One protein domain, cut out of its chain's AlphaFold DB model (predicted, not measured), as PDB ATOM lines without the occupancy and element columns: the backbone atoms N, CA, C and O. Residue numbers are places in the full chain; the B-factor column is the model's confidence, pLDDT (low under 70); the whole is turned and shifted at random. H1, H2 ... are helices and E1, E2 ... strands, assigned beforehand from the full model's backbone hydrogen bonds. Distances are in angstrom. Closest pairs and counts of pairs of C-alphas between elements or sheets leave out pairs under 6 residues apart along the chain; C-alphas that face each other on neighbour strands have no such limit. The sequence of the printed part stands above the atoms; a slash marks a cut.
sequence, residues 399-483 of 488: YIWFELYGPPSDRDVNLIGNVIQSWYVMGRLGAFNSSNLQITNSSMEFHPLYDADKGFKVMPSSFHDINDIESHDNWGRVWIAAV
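AT A GLANCE: This is residues 399 to 483 of the 488 residues of the protein "AP2-like factor" of Vigna unguiculata (UniProt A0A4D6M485). A narrow antiparallel sheet, built round one long strand, E4, has one long helix, H1, running along one of its faces. Beyond the last residues of H1, a long loop of residues 429 to 451 and the tiny helix H2 lie away from the sheet, before the chain comes back to it as E2. The printed part has 85 residues, with two named helices and four named strands in the order E1, H1, H2, E2, E3, E4, and its class is mixed, helices and strands. The branched sheet pairs E1, E2 and E3 each with E4. The whole is loose and flat, with a radius of gyration of the C-alphas of 15.3 A and spans of 45 by 31 by 15 A.

HOW THE PARTS SIT: E1, residues 399 to 403, is the antiparallel neighbour of E4, residues 475 to 482, at 155 degrees between their directions; N 400 and O 478 are 2.8 A apart, within hydrogen-bond range. H1, residues 410 to 428, is on the sheet at a height over the sheet of 9.5 A. It lies over E4, over E2, residues 463 to 466, and over E3, residues 470 to 472. It runs along the strands, at 19 degrees to E4 on the local plane. The closest C-alphas of H1 and E2 are those of Arg 428 and Phe 463, 5.7 A apart. H2, residues 452 to 455, is not on the sheet, and H1 and H2 are apart. E2 and E4 are antiparallel at 143 degrees, with N 481 and O 465 at 2.9 A. E3 and E4 form a hairpin, with N 477 and O 470 at 2.8 A. The pairing is staggered: E1 lies on one side of E4, beside residues 475 to 479, while E3, beside 475 to 477, and E2, beside 479 to 482, lie on the other side. In H1 every O i to N i+4 pair is within hydrogen-bond range; H2 is too short for such a pair.

IN THESE COORDINATES: E1 begins at C-alpha 399, (-4.613, -12.457, 20.966), and spans 12.9 A. H1 spans 26.4 A, from C-alpha 410 at (-8.401, -24.261, 4.930) to C-alpha 428. H2 and E2 have four residues each, and E3 has three. E4 spans 21.9 A and ends at C-alpha 482, (-12.939, -8.114, 25.943).

THE WHOLE: The two C-alphas farthest apart, those of Gly 406 and Asp 453, are 45.4 A apart. The printed part has no cut. The link from H1 to H2 is long, with 23 residues. Mean pLDDT of the printed part is 73.0, and it is under 70 at residues 430 to 437, 439 to 449, 455 to 463 and 481 to 483.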
ATOM      1  N   TYR A 399      -4.657 -11.334  21.897       74.50
ATOM      2  CA  TYR A 399      -4.613 -12.457  20.966       74.50
ATOM      3  C   TYR A 399      -4.649 -13.776  21.737       74.50
ATOM      4  O   TYR A 399      -3.742 -14.033  22.530       74.50
ATOM      5  N   ILE A 400      -5.641 -14.633  21.484       76.94
ATOM      6  CA  ILE A 400      -5.566 -16.055  21.848       76.94
ATOM      7  C   ILE A 400      -4.725 -16.754  20.783       76.94
ATOM      8  O   ILE A 400      -5.127 -16.823  19.625       76.94
ATOM      9  N   TRP A 401      -3.577 -17.284  21.186       75.31
ATOM     10  CA  TRP A 401      -2.714 -18.140  20.380       75.31
ATOM     11  C   TRP A 401      -2.942 -19.606  20.738       75.31
ATOM     12  O   TRP A 401      -3.066 -19.961  21.918       75.31
ATOM     13  N   PHE A 402      -2.923 -20.459  19.721       74.50
ATOM     14  CA  PHE A 402      -2.961 -21.907  19.855       74.50
ATOM     15  C   PHE A 402      -1.957 -22.564  18.904       74.50
ATOM     16  O   PHE A 402      -1.785 -22.151  17.760       74.50
ATOM     17  N   GLU A 403      -1.292 -23.597  19.410       76.12
ATOM     18  CA  GLU A 403      -0.381 -24.449  18.646       76.12
ATOM     19  C   GLU A 403      -1.122 -25.719  18.219       76.12
ATOM     20  O   GLU A 403      -1.735 -26.397  19.054       76.12
ATOM     21  N   LEU A 404      -1.073 -26.021  16.923       73.81
ATOM     22  CA  LEU A 404      -1.626 -27.221  16.309       73.81
ATOM     23  C   LEU A 404      -0.520 -28.261  16.072       73.81
ATOM     24  O   LEU A 404       0.662 -27.941  15.954       73.81
ATOM     25  N   TYR A 405      -0.909 -29.536  15.989       73.62
ATOM     26  CA  TYR A 405       0.032 -30.648  15.793       73.62
ATOM     27  C   TYR A 405       0.724 -30.627  14.412       73.62
ATOM     28  O   TYR A 405       1.815 -31.166  14.246       73.62
ATOM     29  N   GLY A 406       0.102 -29.969  13.435       76.25
ATOM     30  CA  GLY A 406       0.621 -29.692  12.098       76.25
ATOM     31  C   GLY A 406      -0.054 -28.439  11.527       76.25
ATOM     32  O   GLY A 406      -0.933 -27.879  12.194       76.25
ATOM     33  N   PRO A 407       0.319 -27.995  10.315       80.44
ATOM     34  CA  PRO A 407      -0.335 -26.866   9.669       80.44
ATOM     35  C   PRO A 407      -1.797 -27.230   9.335       80.44
ATOM     36  O   PRO A 407      -2.039 -28.321   8.808       80.44
ATOM     37  N   PRO A 408      -2.780 -26.369   9.653       82.94
ATOM     38  CA  PRO A 408      -4.186 -26.639   9.367       82.94
ATOM     39  C   PRO A 408      -4.469 -26.538   7.864       82.94
ATOM     40  O   PRO A 408      -3.882 -25.707   7.174       82.94
ATOM     41  N   SER A 409      -5.413 -27.334   7.357       86.50
ATOM     42  CA  SER A 409      -6.003 -27.064   6.040       86.50
ATOM     43  C   SER A 409      -7.009 -25.914   6.125       86.50
ATOM     44  O   SER A 409      -7.544 -25.629   7.200       86.50
ATOM     45  N   ASP A 410      -7.364 -25.306   4.989       85.56
ATOM     46  CA  ASP A 410      -8.401 -24.261   4.930       85.56
ATOM     47  C   ASP A 410      -9.726 -24.722   5.564       85.56
ATOM     48  O   ASP A 410     -10.448 -23.938   6.183       85.56
ATOM     49  N   ARG A 411     -10.043 -26.021   5.462       84.38
ATOM     50  CA  ARG A 411     -11.222 -26.624   6.094       84.38
ATOM     51  C   ARG A 411     -11.113 -26.635   7.619       84.38
ATOM     52  O   ARG A 411     -12.114 -26.387   8.289       84.38
ATOM     53  N   ASP A 412      -9.928 -26.896   8.159       80.75
ATOM     54  CA  ASP A 412      -9.677 -26.895   9.602       80.75
ATOM     55  C   ASP A 412      -9.699 -25.467  10.156       80.75
ATOM     56  O   ASP A 412     -10.318 -25.232  11.192       80.75
ATOM     57  N   VAL A 413      -9.125 -24.494   9.435       81.88
ATOM     58  CA  VAL A 413      -9.224 -23.064   9.785       81.88
ATOM     59  C   VAL A 413     -10.693 -22.629   9.845       81.88
ATOM     60  O   VAL A 413     -11.115 -22.050  10.844       81.88
ATOM     61  N   ASN A 414     -11.506 -22.985   8.844       82.88
ATOM     62  CA  ASN A 414     -12.947 -22.708   8.852       82.88
ATOM     63  C   ASN A 414     -13.685 -23.418  10.007       82.88
ATOM     64  O   ASN A 414     -14.559 -22.824  10.637       82.88
ATOM     65  N   LEU A 415     -13.346 -24.672  10.325       83.19
ATOM     66  CA  LEU A 415     -13.949 -25.408  11.445       83.19
ATOM     67  C   LEU A 415     -13.623 -24.767  12.800       83.19
ATOM     68  O   LEU A 415     -14.533 -24.540  13.600       83.19
ATOM     69  N   ILE A 416     -12.355 -24.434  13.052       81.12
ATOM     70  CA  ILE A 416     -11.935 -23.755  14.286       81.12
ATOM     71  C   ILE A 416     -12.558 -22.348  14.340       81.12
ATOM     72  O   ILE A 416     -13.003 -21.923  15.405       81.12
ATOM     73  N   GLY A 417     -12.675 -21.659  13.198       80.75
ATOM     74  CA  GLY A 417     -13.307 -20.343  13.074       80.75
ATOM     75  C   GLY A 417     -14.767 -20.376  13.504       80.75
ATOM     76  O   GLY A 417     -15.155 -19.656  14.420       80.75
ATOM     77  N   ASN A 418     -15.549 -21.300  12.942       81.25
ATOM     78  CA  ASN A 418     -16.947 -21.521  13.319       81.25
ATOM     79  C   ASN A 418     -17.109 -21.856  14.814       81.25
ATOM     80  O   ASN A 418     -18.047 -21.376  15.453       81.25
ATOM     81  N   VAL A 419     -16.197 -22.642  15.401       82.31
ATOM     82  CA  VAL A 419     -16.203 -22.958  16.844       82.31
ATOM     83  C   VAL A 419     -15.921 -21.713  17.693       82.31
ATOM     84  O   VAL A 419     -16.623 -21.472  18.675       82.31
ATOM     85  N   ILE A 420     -14.935 -20.898  17.313       79.12
ATOM     86  CA  ILE A 420     -14.558 -19.678  18.041       79.12
ATOM     87  C   ILE A 420     -15.627 -18.582  17.898       79.12
ATOM     88  O   ILE A 420     -15.983 -17.952  18.896       79.12
ATOM     89  N   GLN A 421     -16.215 -18.406  16.712       80.88
ATOM     90  CA  GLN A 421     -17.358 -17.514  16.493       80.88
ATOM     91  C   GLN A 421     -18.586 -17.974  17.301       80.88
ATOM     92  O   GLN A 421     -19.224 -17.157  17.966       80.88
ATOM     93  N   SER A 422     -18.875 -19.282  17.341       80.44
ATOM     94  CA  SER A 422     -19.958 -19.843  18.170       80.44
ATOM     95  C   SER A 422     -19.729 -19.584  19.664       80.44
ATOM     96  O   SER A 422     -20.638 -19.147  20.369       80.44
ATOM     97  N   TRP A 423     -18.502 -19.794  20.151       80.38
ATOM     98  CA  TRP A 423     -18.105 -19.479  21.526       80.38
ATOM     99  C   TRP A 423     -18.247 -17.982  21.840       80.38
ATOM    100  O   TRP A 423     -18.781 -17.626  22.892       80.38
ATOM    101  N   TYR A 424     -17.857 -17.102  20.917       78.06
ATOM    102  CA  TYR A 424     -18.041 -15.658  21.049       78.06
ATOM    103  C   TYR A 424     -19.525 -15.260  21.118       78.06
ATOM    104  O   TYR A 424     -19.900 -14.500  22.010       78.06
ATOM    105  N   VAL A 425     -20.393 -15.813  20.263       79.50
ATOM    106  CA  VAL A 425     -21.849 -15.560  20.302       79.50
ATOM    107  C   VAL A 425     -22.458 -16.029  21.630       79.50
ATOM    108  O   VAL A 425     -23.187 -15.273  22.273       79.50
ATOM    109  N   MET A 426     -22.096 -17.225  22.105       74.44
ATOM    110  CA  MET A 426     -22.491 -17.727  23.432       74.44
ATOM    111  C   MET A 426     -22.002 -16.803  24.561       74.44
ATOM    112  O   MET A 426     -22.733 -16.533  25.519       74.44
ATOM    113  N   GLY A 427     -20.791 -16.255  24.424       71.56
ATOM    114  CA  GLY A 427     -20.239 -15.233  25.307       71.56
ATOM    115  C   GLY A 427     -21.048 -13.936  25.293       71.56
ATOM    116  O   GLY A 427     -21.420 -13.449  26.362       71.56
ATOM    117  N   ARG A 428     -21.386 -13.396  24.113       74.00
ATOM    118  CA  ARG A 428     -22.216 -12.187  23.932       74.00
ATOM    119  C   ARG A 428     -23.612 -12.339  24.540       74.00
ATOM    120  O   ARG A 428     -24.086 -11.404  25.178       74.00
ATOM    121  N   LEU A 429     -24.224 -13.518  24.411       72.69
ATOM    122  CA  LEU A 429     -25.505 -13.871  25.042       72.69
ATOM    123  C   LEU A 429     -25.393 -14.144  26.557       72.69
ATOM    124  O   LEU A 429     -26.399 -14.330  27.233       72.69
ATOM    125  N   GLY A 430     -24.182 -14.133  27.121       66.50
ATOM    126  CA  GLY A 430     -23.960 -14.171  28.565       66.50
ATOM    127  C   GLY A 430     -23.761 -15.558  29.176       66.50
ATOM    128  O   GLY A 430     -23.713 -15.638  30.398       66.50
ATOM    129  N   ALA A 431     -23.556 -16.624  28.394       64.69
ATOM    130  CA  ALA A 431     -23.326 -17.977  28.930       64.69
ATOM    131  C   ALA A 431     -22.141 -18.054  29.926       64.69
ATOM    132  O   ALA A 431     -22.141 -18.855  30.861       64.69
ATOM    133  N   PHE A 432     -21.142 -17.178  29.768       64.44
ATOM    134  CA  PHE A 432     -19.979 -17.076  30.663       64.44
ATOM    135  C   PHE A 432     -20.109 -15.979  31.739       64.44
ATOM    136  O   PHE A 432     -19.169 -15.739  32.493       64.44
ATOM    137  N   ASN A 433     -21.266 -15.317  31.838       63.62
ATOM    138  CA  ASN A 433     -21.580 -14.359  32.896       63.62
ATOM    139  C   ASN A 433     -22.277 -15.090  34.054       63.62
ATOM    140  O   ASN A 433     -23.395 -15.584  33.908       63.62
ATOM    141  N   SER A 434     -21.654 -15.102  35.236       62.91
ATOM    142  CA  SER A 434     -22.201 -15.738  36.446       62.91
ATOM    143  C   SER A 434     -23.543 -15.162  36.914       62.91
ATOM    144  O   SER A 434     -24.217 -15.791  37.726       62.91
ATOM    145  N   SER A 435     -23.948 -13.993  36.411       60.91
ATOM    146  CA  SER A 435     -25.258 -13.390  36.665       60.91
ATOM    147  C   SER A 435     -26.306 -13.673  35.572       60.91
ATOM    148  O   SER A 435     -27.478 -13.407  35.817       60.91
ATOM    149  N   ASN A 436     -25.936 -14.206  34.395       66.75
ATOM    150  CA  ASN A 436     -26.850 -14.467  33.262       66.75
ATOM    151  C   ASN A 436     -26.739 -15.911  32.728       66.75
ATOM    152  O   ASN A 436     -26.592 -16.144  31.529       66.75
ATOM    153  N   LEU A 437     -26.824 -16.906  33.613       66.25
ATOM    154  CA  LEU A 437     -26.627 -18.329  33.288       66.25
ATOM    155  C   LEU A 437     -27.774 -18.981  32.476       66.25
ATOM    156  O   LEU A 437     -27.954 -20.194  32.543       66.25
ATOM    157  N   GLN A 438     -28.561 -18.213  31.713       70.69
ATOM    158  CA  GLN A 438     -29.740 -18.711  30.987       70.69
ATOM    159  C   GLN A 438     -29.409 -19.883  30.052       70.69
ATOM    160  O   GLN A 438     -30.009 -20.947  30.163       70.69
ATOM    161  N   ILE A 439     -28.417 -19.699  29.178       69.19
ATOM    162  CA  ILE A 439     -28.019 -20.703  28.177       69.19
ATOM    163  C   ILE A 439     -27.184 -21.831  28.815       69.19
ATOM    164  O   ILE A 439     -27.216 -22.976  28.380       69.19
ATOM    165  N   THR A 440     -26.477 -21.534  29.903       62.69
ATOM    166  CA  THR A 440     -25.680 -22.516  30.659       62.69
ATOM    167  C   THR A 440     -26.561 -23.488  31.452       62.69
ATOM    168  O   THR A 440     -26.136 -24.603  31.741       62.69
ATOM    169  N   ASN A 441     -27.794 -23.082  31.772       63.91
ATOM    170  CA  ASN A 441     -28.782 -23.892  32.485       63.91
ATOM    171  C   ASN A 441     -29.828 -24.552  31.559       63.91
ATOM    172  O   ASN A 441     -30.625 -25.359  32.039       63.91
ATOM    173  N   SER A 442     -29.869 -24.227  30.262       65.50
ATOM    174  CA  SER A 442     -30.761 -24.892  29.297       65.50
ATOM    175  C   SER A 442     -30.201 -26.246  28.849       65.50
ATOM    176  O   SER A 442     -29.018 -26.337  28.525       65.50
ATOM    177  N   SER A 443     -31.044 -27.290  28.785       54.84
ATOM    178  CA  SER A 443     -30.633 -28.600  28.244       54.84
ATOM    179  C   SER A 443     -30.224 -28.476  26.774       54.84
ATOM    180  O   SER A 443     -30.920 -27.838  25.985       54.84
ATOM    181  N   MET A 444     -29.131 -29.146  26.401       58.50
ATOM    182  CA  MET A 444     -28.633 -29.212  25.020       58.50
ATOM    183  C   MET A 444     -29.535 -30.029  24.075       58.50
ATOM    184  O   MET A 444     -29.282 -30.066  22.875       58.50
ATOM    185  N   GLU A 445     -30.575 -30.688  24.594       52.09
ATOM    186  CA  GLU A 445     -31.529 -31.487  23.809       52.09
ATOM    187  C   GLU A 445     -32.535 -30.634  23.012       52.09
ATOM    188  O   GLU A 445     -33.205 -31.152  22.121       52.09
ATOM    189  N   PHE A 446     -32.645 -29.333  23.310       56.28
ATOM    190  CA  PHE A 446     -33.594 -28.416  22.673       56.28
ATOM    191  C   PHE A 446     -32.935 -27.082  22.305       56.28
ATOM    192  O   PHE A 446     -31.901 -26.705  22.853       56.28
ATOM    193  N   HIS A 447     -33.557 -26.328  21.391       57.94
ATOM    194  CA  HIS A 447     -33.119 -24.966  21.078       57.94
ATOM    195  C   HIS A 447     -33.200 -24.076  22.338       57.94
ATOM    196  O   HIS A 447     -34.289 -23.940  22.905       57.94
ATOM    197  N   PRO A 448     -32.092 -23.452  22.785       63.81
ATOM    198  CA  PRO A 448     -32.080 -22.664  24.012       63.81
ATOM    199  C   PRO A 448     -32.852 -21.351  23.822       63.81
ATOM    200  O   PRO A 448     -32.419 -20.449  23.105       63.81
ATOM    201  N   LEU A 449     -34.008 -21.238  24.478       68.69
ATOM    202  CA  LEU A 449     -34.825 -20.024  24.472       68.69
ATOM    203  C   LEU A 449     -34.176 -18.948  25.354       68.69
ATOM    204  O   LEU A 449     -34.146 -19.076  26.579       68.69
ATOM    205  N   TYR A 450     -33.670 -17.886  24.728       75.69
ATOM    206  CA  TYR A 450     -33.054 -16.756  25.420       75.69
ATOM    207  C   TYR A 450     -34.080 -15.664  25.746       75.69
ATOM    208  O   TYR A 450     -34.719 -15.114  24.849       75.69
ATOM    209  N   ASP A 451     -34.215 -15.317  27.026       79.00
ATOM    210  CA  ASP A 451     -35.084 -14.237  27.490       79.00
ATOM    211  C   ASP A 451     -34.304 -12.911  27.512       79.00
ATOM    212  O   ASP A 451     -33.429 -12.673  28.358       79.00
ATOM    213  N   ALA A 452     -34.630 -12.042  26.552       76.06
ATOM    214  CA  ALA A 452     -34.009 -10.730  26.393       76.06
ATOM    215  C   ALA A 452     -34.351  -9.761  27.541       76.06
ATOM    216  O   ALA A 452     -33.485  -8.993  27.958       76.06
ATOM    217  N   ASP A 453     -35.560  -9.836  28.108       76.12
ATOM    218  CA  ASP A 453     -36.007  -8.979  29.214       76.12
ATOM    219  C   ASP A 453     -35.352  -9.352  30.547       76.12
ATOM    220  O   ASP A 453     -35.220  -8.501  31.435       76.12
ATOM    221  N   LYS A 454     -34.950 -10.616  30.719       71.06
ATOM    222  CA  LYS A 454     -34.045 -11.051  31.791       71.06
ATOM    223  C   LYS A 454     -32.609 -10.634  31.485       71.06
ATOM    224  O   LYS A 454     -31.956 -10.070  32.358       71.06
ATOM    225  N   GLY A 455     -32.141 -10.844  30.252       66.69
ATOM    226  CA  GLY A 455     -30.780 -10.502  29.825       66.69
ATOM    227  C   GLY A 455     -30.434  -9.020  30.012       66.69
ATOM    228  O   GLY A 455     -29.378  -8.702  30.551       66.69
ATOM    229  N   PHE A 456     -31.347  -8.114  29.649       68.44
ATOM    230  CA  PHE A 456     -31.169  -6.660  29.770       68.44
ATOM    231  C   PHE A 456     -31.069  -6.160  31.225       68.44
ATOM    232  O   PHE A 456     -30.517  -5.094  31.481       68.44
ATOM    233  N   LYS A 457     -31.586  -6.924  32.198       65.44
ATOM    234  CA  LYS A 457     -31.557  -6.573  33.632       65.44
ATOM    235  C   LYS A 457     -30.276  -7.025  34.342       65.44
ATOM    236  O   LYS A 457     -30.123  -6.780  35.538       65.44
ATOM    237  N   VAL A 458     -29.369  -7.689  33.629       66.44
ATOM    238  CA  VAL A 458     -28.089  -8.191  34.142       66.44
ATOM    239  C   VAL A 458     -26.936  -7.370  33.551       66.44
ATOM    240  O   VAL A 458     -27.097  -6.722  32.520       66.44
ATOM    241  N   MET A 459     -25.757  -7.377  34.191       58.75
ATOM    242  CA  MET A 459     -24.564  -6.751  33.606       58.75
ATOM    243  C   MET A 459     -24.317  -7.261  32.171       58.75
ATOM    244  O   MET A 459     -24.418  -8.474  31.945       58.75
ATOM    245  N   PRO A 460     -23.953  -6.376  31.225       61.84
ATOM    246  CA  PRO A 460     -23.672  -6.762  29.849       61.84
ATOM    247  C   PRO A 460     -22.487  -7.732  29.765       61.84
ATOM    248  O   PRO A 460     -21.654  -7.820  30.672       61.84
ATOM    249  N   SER A 461     -22.412  -8.470  28.657       63.66
ATOM    250  CA  SER A 461     -21.291  -9.374  28.403       63.66
ATOM    251  C   SER A 461     -19.967  -8.614  28.292       63.66
ATOM    252  O   SER A 461     -19.900  -7.546  27.693       63.66
ATOM    253  N   SER A 462     -18.900  -9.205  28.829       62.06
ATOM    254  CA  SER A 462     -17.533  -8.688  28.716       62.06
ATOM    255  C   SER A 462     -16.926  -8.867  27.318       62.06
ATOM    256  O   SER A 462     -15.878  -8.296  27.042       62.06
ATOM    257  N   PHE A 463     -17.549  -9.651  26.434       65.44
ATOM    258  CA  PHE A 463     -17.103  -9.824  25.050       65.44
ATOM    259  C   PHE A 463     -17.547  -8.633  24.197       65.44
ATOM    260  O   PHE A 463     -18.747  -8.385  24.082       65.44
ATOM    261  N   HIS A 464     -16.599  -7.912  23.595       70.81
ATOM    262  CA  HIS A 464     -16.892  -6.769  22.729       70.81
ATOM    263  C   HIS A 464     -16.734  -7.122  21.257       70.81
ATOM    264  O   HIS A 464     -17.738  -7.111  20.559       70.81
ATOM    265  N   ASP A 465     -15.541  -7.511  20.812       76.44
ATOM    266  CA  ASP A 465     -15.270  -7.813  19.401       76.44
ATOM    267  C   ASP A 465     -14.290  -8.984  19.258       76.44
ATOM    268  O   ASP A 465     -13.575  -9.345  20.199       76.44
ATOM    269  N   ILE A 466     -14.276  -9.591  18.071       82.62
ATOM    270  CA  ILE A 466     -13.419 -10.720  17.704       82.62
ATOM    271  C   ILE A 466     -13.091 -10.639  16.208       82.62
ATOM    272  O   ILE A 466     -13.965 -10.299  15.412       82.62
ATOM    273  N   ASN A 467     -11.851 -10.949  15.830       82.62
ATOM    274  CA  ASN A 467     -11.459 -11.117  14.426       82.62
ATOM    275  C   ASN A 467     -11.547 -12.594  14.011       82.62
ATOM    276  O   ASN A 467     -11.613 -13.490  14.854       82.62
ATOM    277  N   ASP A 468     -11.471 -12.853  12.709       81.50
ATOM    278  CA  ASP A 468     -11.272 -14.204  12.185       81.50
ATOM    279  C   ASP A 468      -9.896 -14.789  12.564       81.50
ATOM    280  O   ASP A 468      -9.012 -14.103  13.089       81.50
ATOM    281  N   ILE A 469      -9.716 -16.090  12.315       81.88
ATOM    282  CA  ILE A 469      -8.450 -16.787  12.579       81.88
ATOM    283  C   ILE A 469      -7.392 -16.362  11.569       81.88
ATOM    284  O   ILE A 469      -7.553 -16.536  10.364       81.88
ATOM    285  N   GLU A 470      -6.247 -15.939  12.089       83.81
ATOM    286  CA  GLU A 470      -5.007 -15.862  11.330       83.81
ATOM    287  C   GLU A 470      -4.154 -17.102  11.638       83.81
ATOM    288  O   GLU A 470      -3.809 -17.352  12.797       83.81
ATOM    289  N   SER A 471      -3.789 -17.877  10.616       79.00
ATOM    290  CA  SER A 471      -2.937 -19.069  10.745       79.00
ATOM    291  C   SER A 471      -1.626 -18.923   9.973       79.00
ATOM    292  O   SER A 471      -1.627 -18.505   8.816       79.00
ATOM    293  N   HIS A 472      -0.511 -19.312  10.593       78.56
ATOM    294  CA  HIS A 472       0.814 -19.356   9.978       78.56
ATOM    295  C   HIS A 472       1.580 -20.583  10.490       78.56
ATOM    296  O   HIS A 472       1.767 -20.742  11.698       78.56
ATOM    297  N   ASP A 473       1.995 -21.463   9.577       83.25
ATOM    298  CA  ASP A 473       2.486 -22.812   9.886       83.25
ATOM    299  C   ASP A 473       1.553 -23.538  10.887       83.25
ATOM    300  O   ASP A 473       0.336 -23.569  10.704       83.25
ATOM    301  N   ASN A 474       2.101 -24.098  11.968       80.75
ATOM    302  CA  ASN A 474       1.353 -24.767  13.038       80.75
ATOM    303  C   ASN A 474       0.636 -23.800  14.009       80.75
ATOM    304  O   ASN A 474      -0.019 -24.257  14.947       80.75
ATOM    305  N   TRP A 475       0.787 -22.480  13.856       79.00
ATOM    306  CA  TRP A 475       0.299 -21.490  14.820       79.00
ATOM    307  C   TRP A 475      -0.960 -20.788  14.327       79.00
ATOM    308  O   TRP A 475      -0.952 -20.131  13.289       79.00
ATOM    309  N   GLY A 476      -2.030 -20.866  15.115       78.00
ATOM    310  CA  GLY A 476      -3.217 -20.033  14.945       78.00
ATOM    311  C   GLY A 476      -3.273 -18.920  15.988       78.00
ATOM    312  O   GLY A 476      -2.874 -19.112  17.142       78.00
ATOM    313  N   ARG A 477      -3.795 -17.757  15.596       80.25
ATOM    314  CA  ARG A 477      -4.138 -16.658  16.502       80.25
ATOM    315  C   ARG A 477      -5.504 -16.063  16.174       80.25
ATOM    316  O   ARG A 477      -5.898 -16.001  15.015       80.25
ATOM    317  N   VAL A 478      -6.192 -15.587  17.205       80.81
ATOM    318  CA  VAL A 478      -7.439 -14.817  17.104       80.81
ATOM    319  C   VAL A 478      -7.323 -13.588  17.985       80.81
ATOM    320  O   VAL A 478      -7.017 -13.721  19.171       80.81
ATOM    321  N   TRP A 479      -7.576 -12.407  17.427       81.94
ATOM    322  CA  TRP A 479      -7.712 -11.177  18.207       81.94
ATOM    323  C   TRP A 479      -9.107 -11.078  18.829       81.94
ATOM    324  O   TRP A 479     -10.104 -11.323  18.155       81.94
ATOM    325  N   ILE A 480      -9.162 -10.698  20.104       75.06
ATOM    326  CA  ILE A 480     -10.378 -10.444  20.877       75.06
ATOM    327  C   ILE A 480     -10.215  -9.124  21.630       75.06
ATOM    328  O   ILE A 480      -9.228  -8.922  22.348       75.06
ATOM    329  N   ALA A 481     -11.241  -8.280  21.550       68.88
ATOM    330  CA  ALA A 481     -11.494  -7.241  22.534       68.88
ATOM    331  C   ALA A 481     -12.508  -7.757  23.559       68.88
ATOM    332  O   ALA A 481     -13.689  -7.954  23.258       68.88
ATOM    333  N   ALA A 482     -12.060  -7.934  24.800       62.09
ATOM    334  CA  ALA A 482     -12.939  -8.114  25.943       62.09
ATOM    335  C   ALA A 482     -12.798  -6.919  26.895       62.09
ATOM    336  O   ALA A 482     -11.702  -6.576  27.336       62.09
ATOM    337  N   VAL A 483     -13.910  -6.270  27.234       55.16
ATOM    338  CA  VAL A 483     -13.926  -5.197  28.232       55.16
ATOM    339  C   VAL A 483     -14.112  -5.820  29.605       55.16
ATOM    340  O   VAL A 483     -15.136  -6.439  29.898       55.16
TER     341      VAL A 483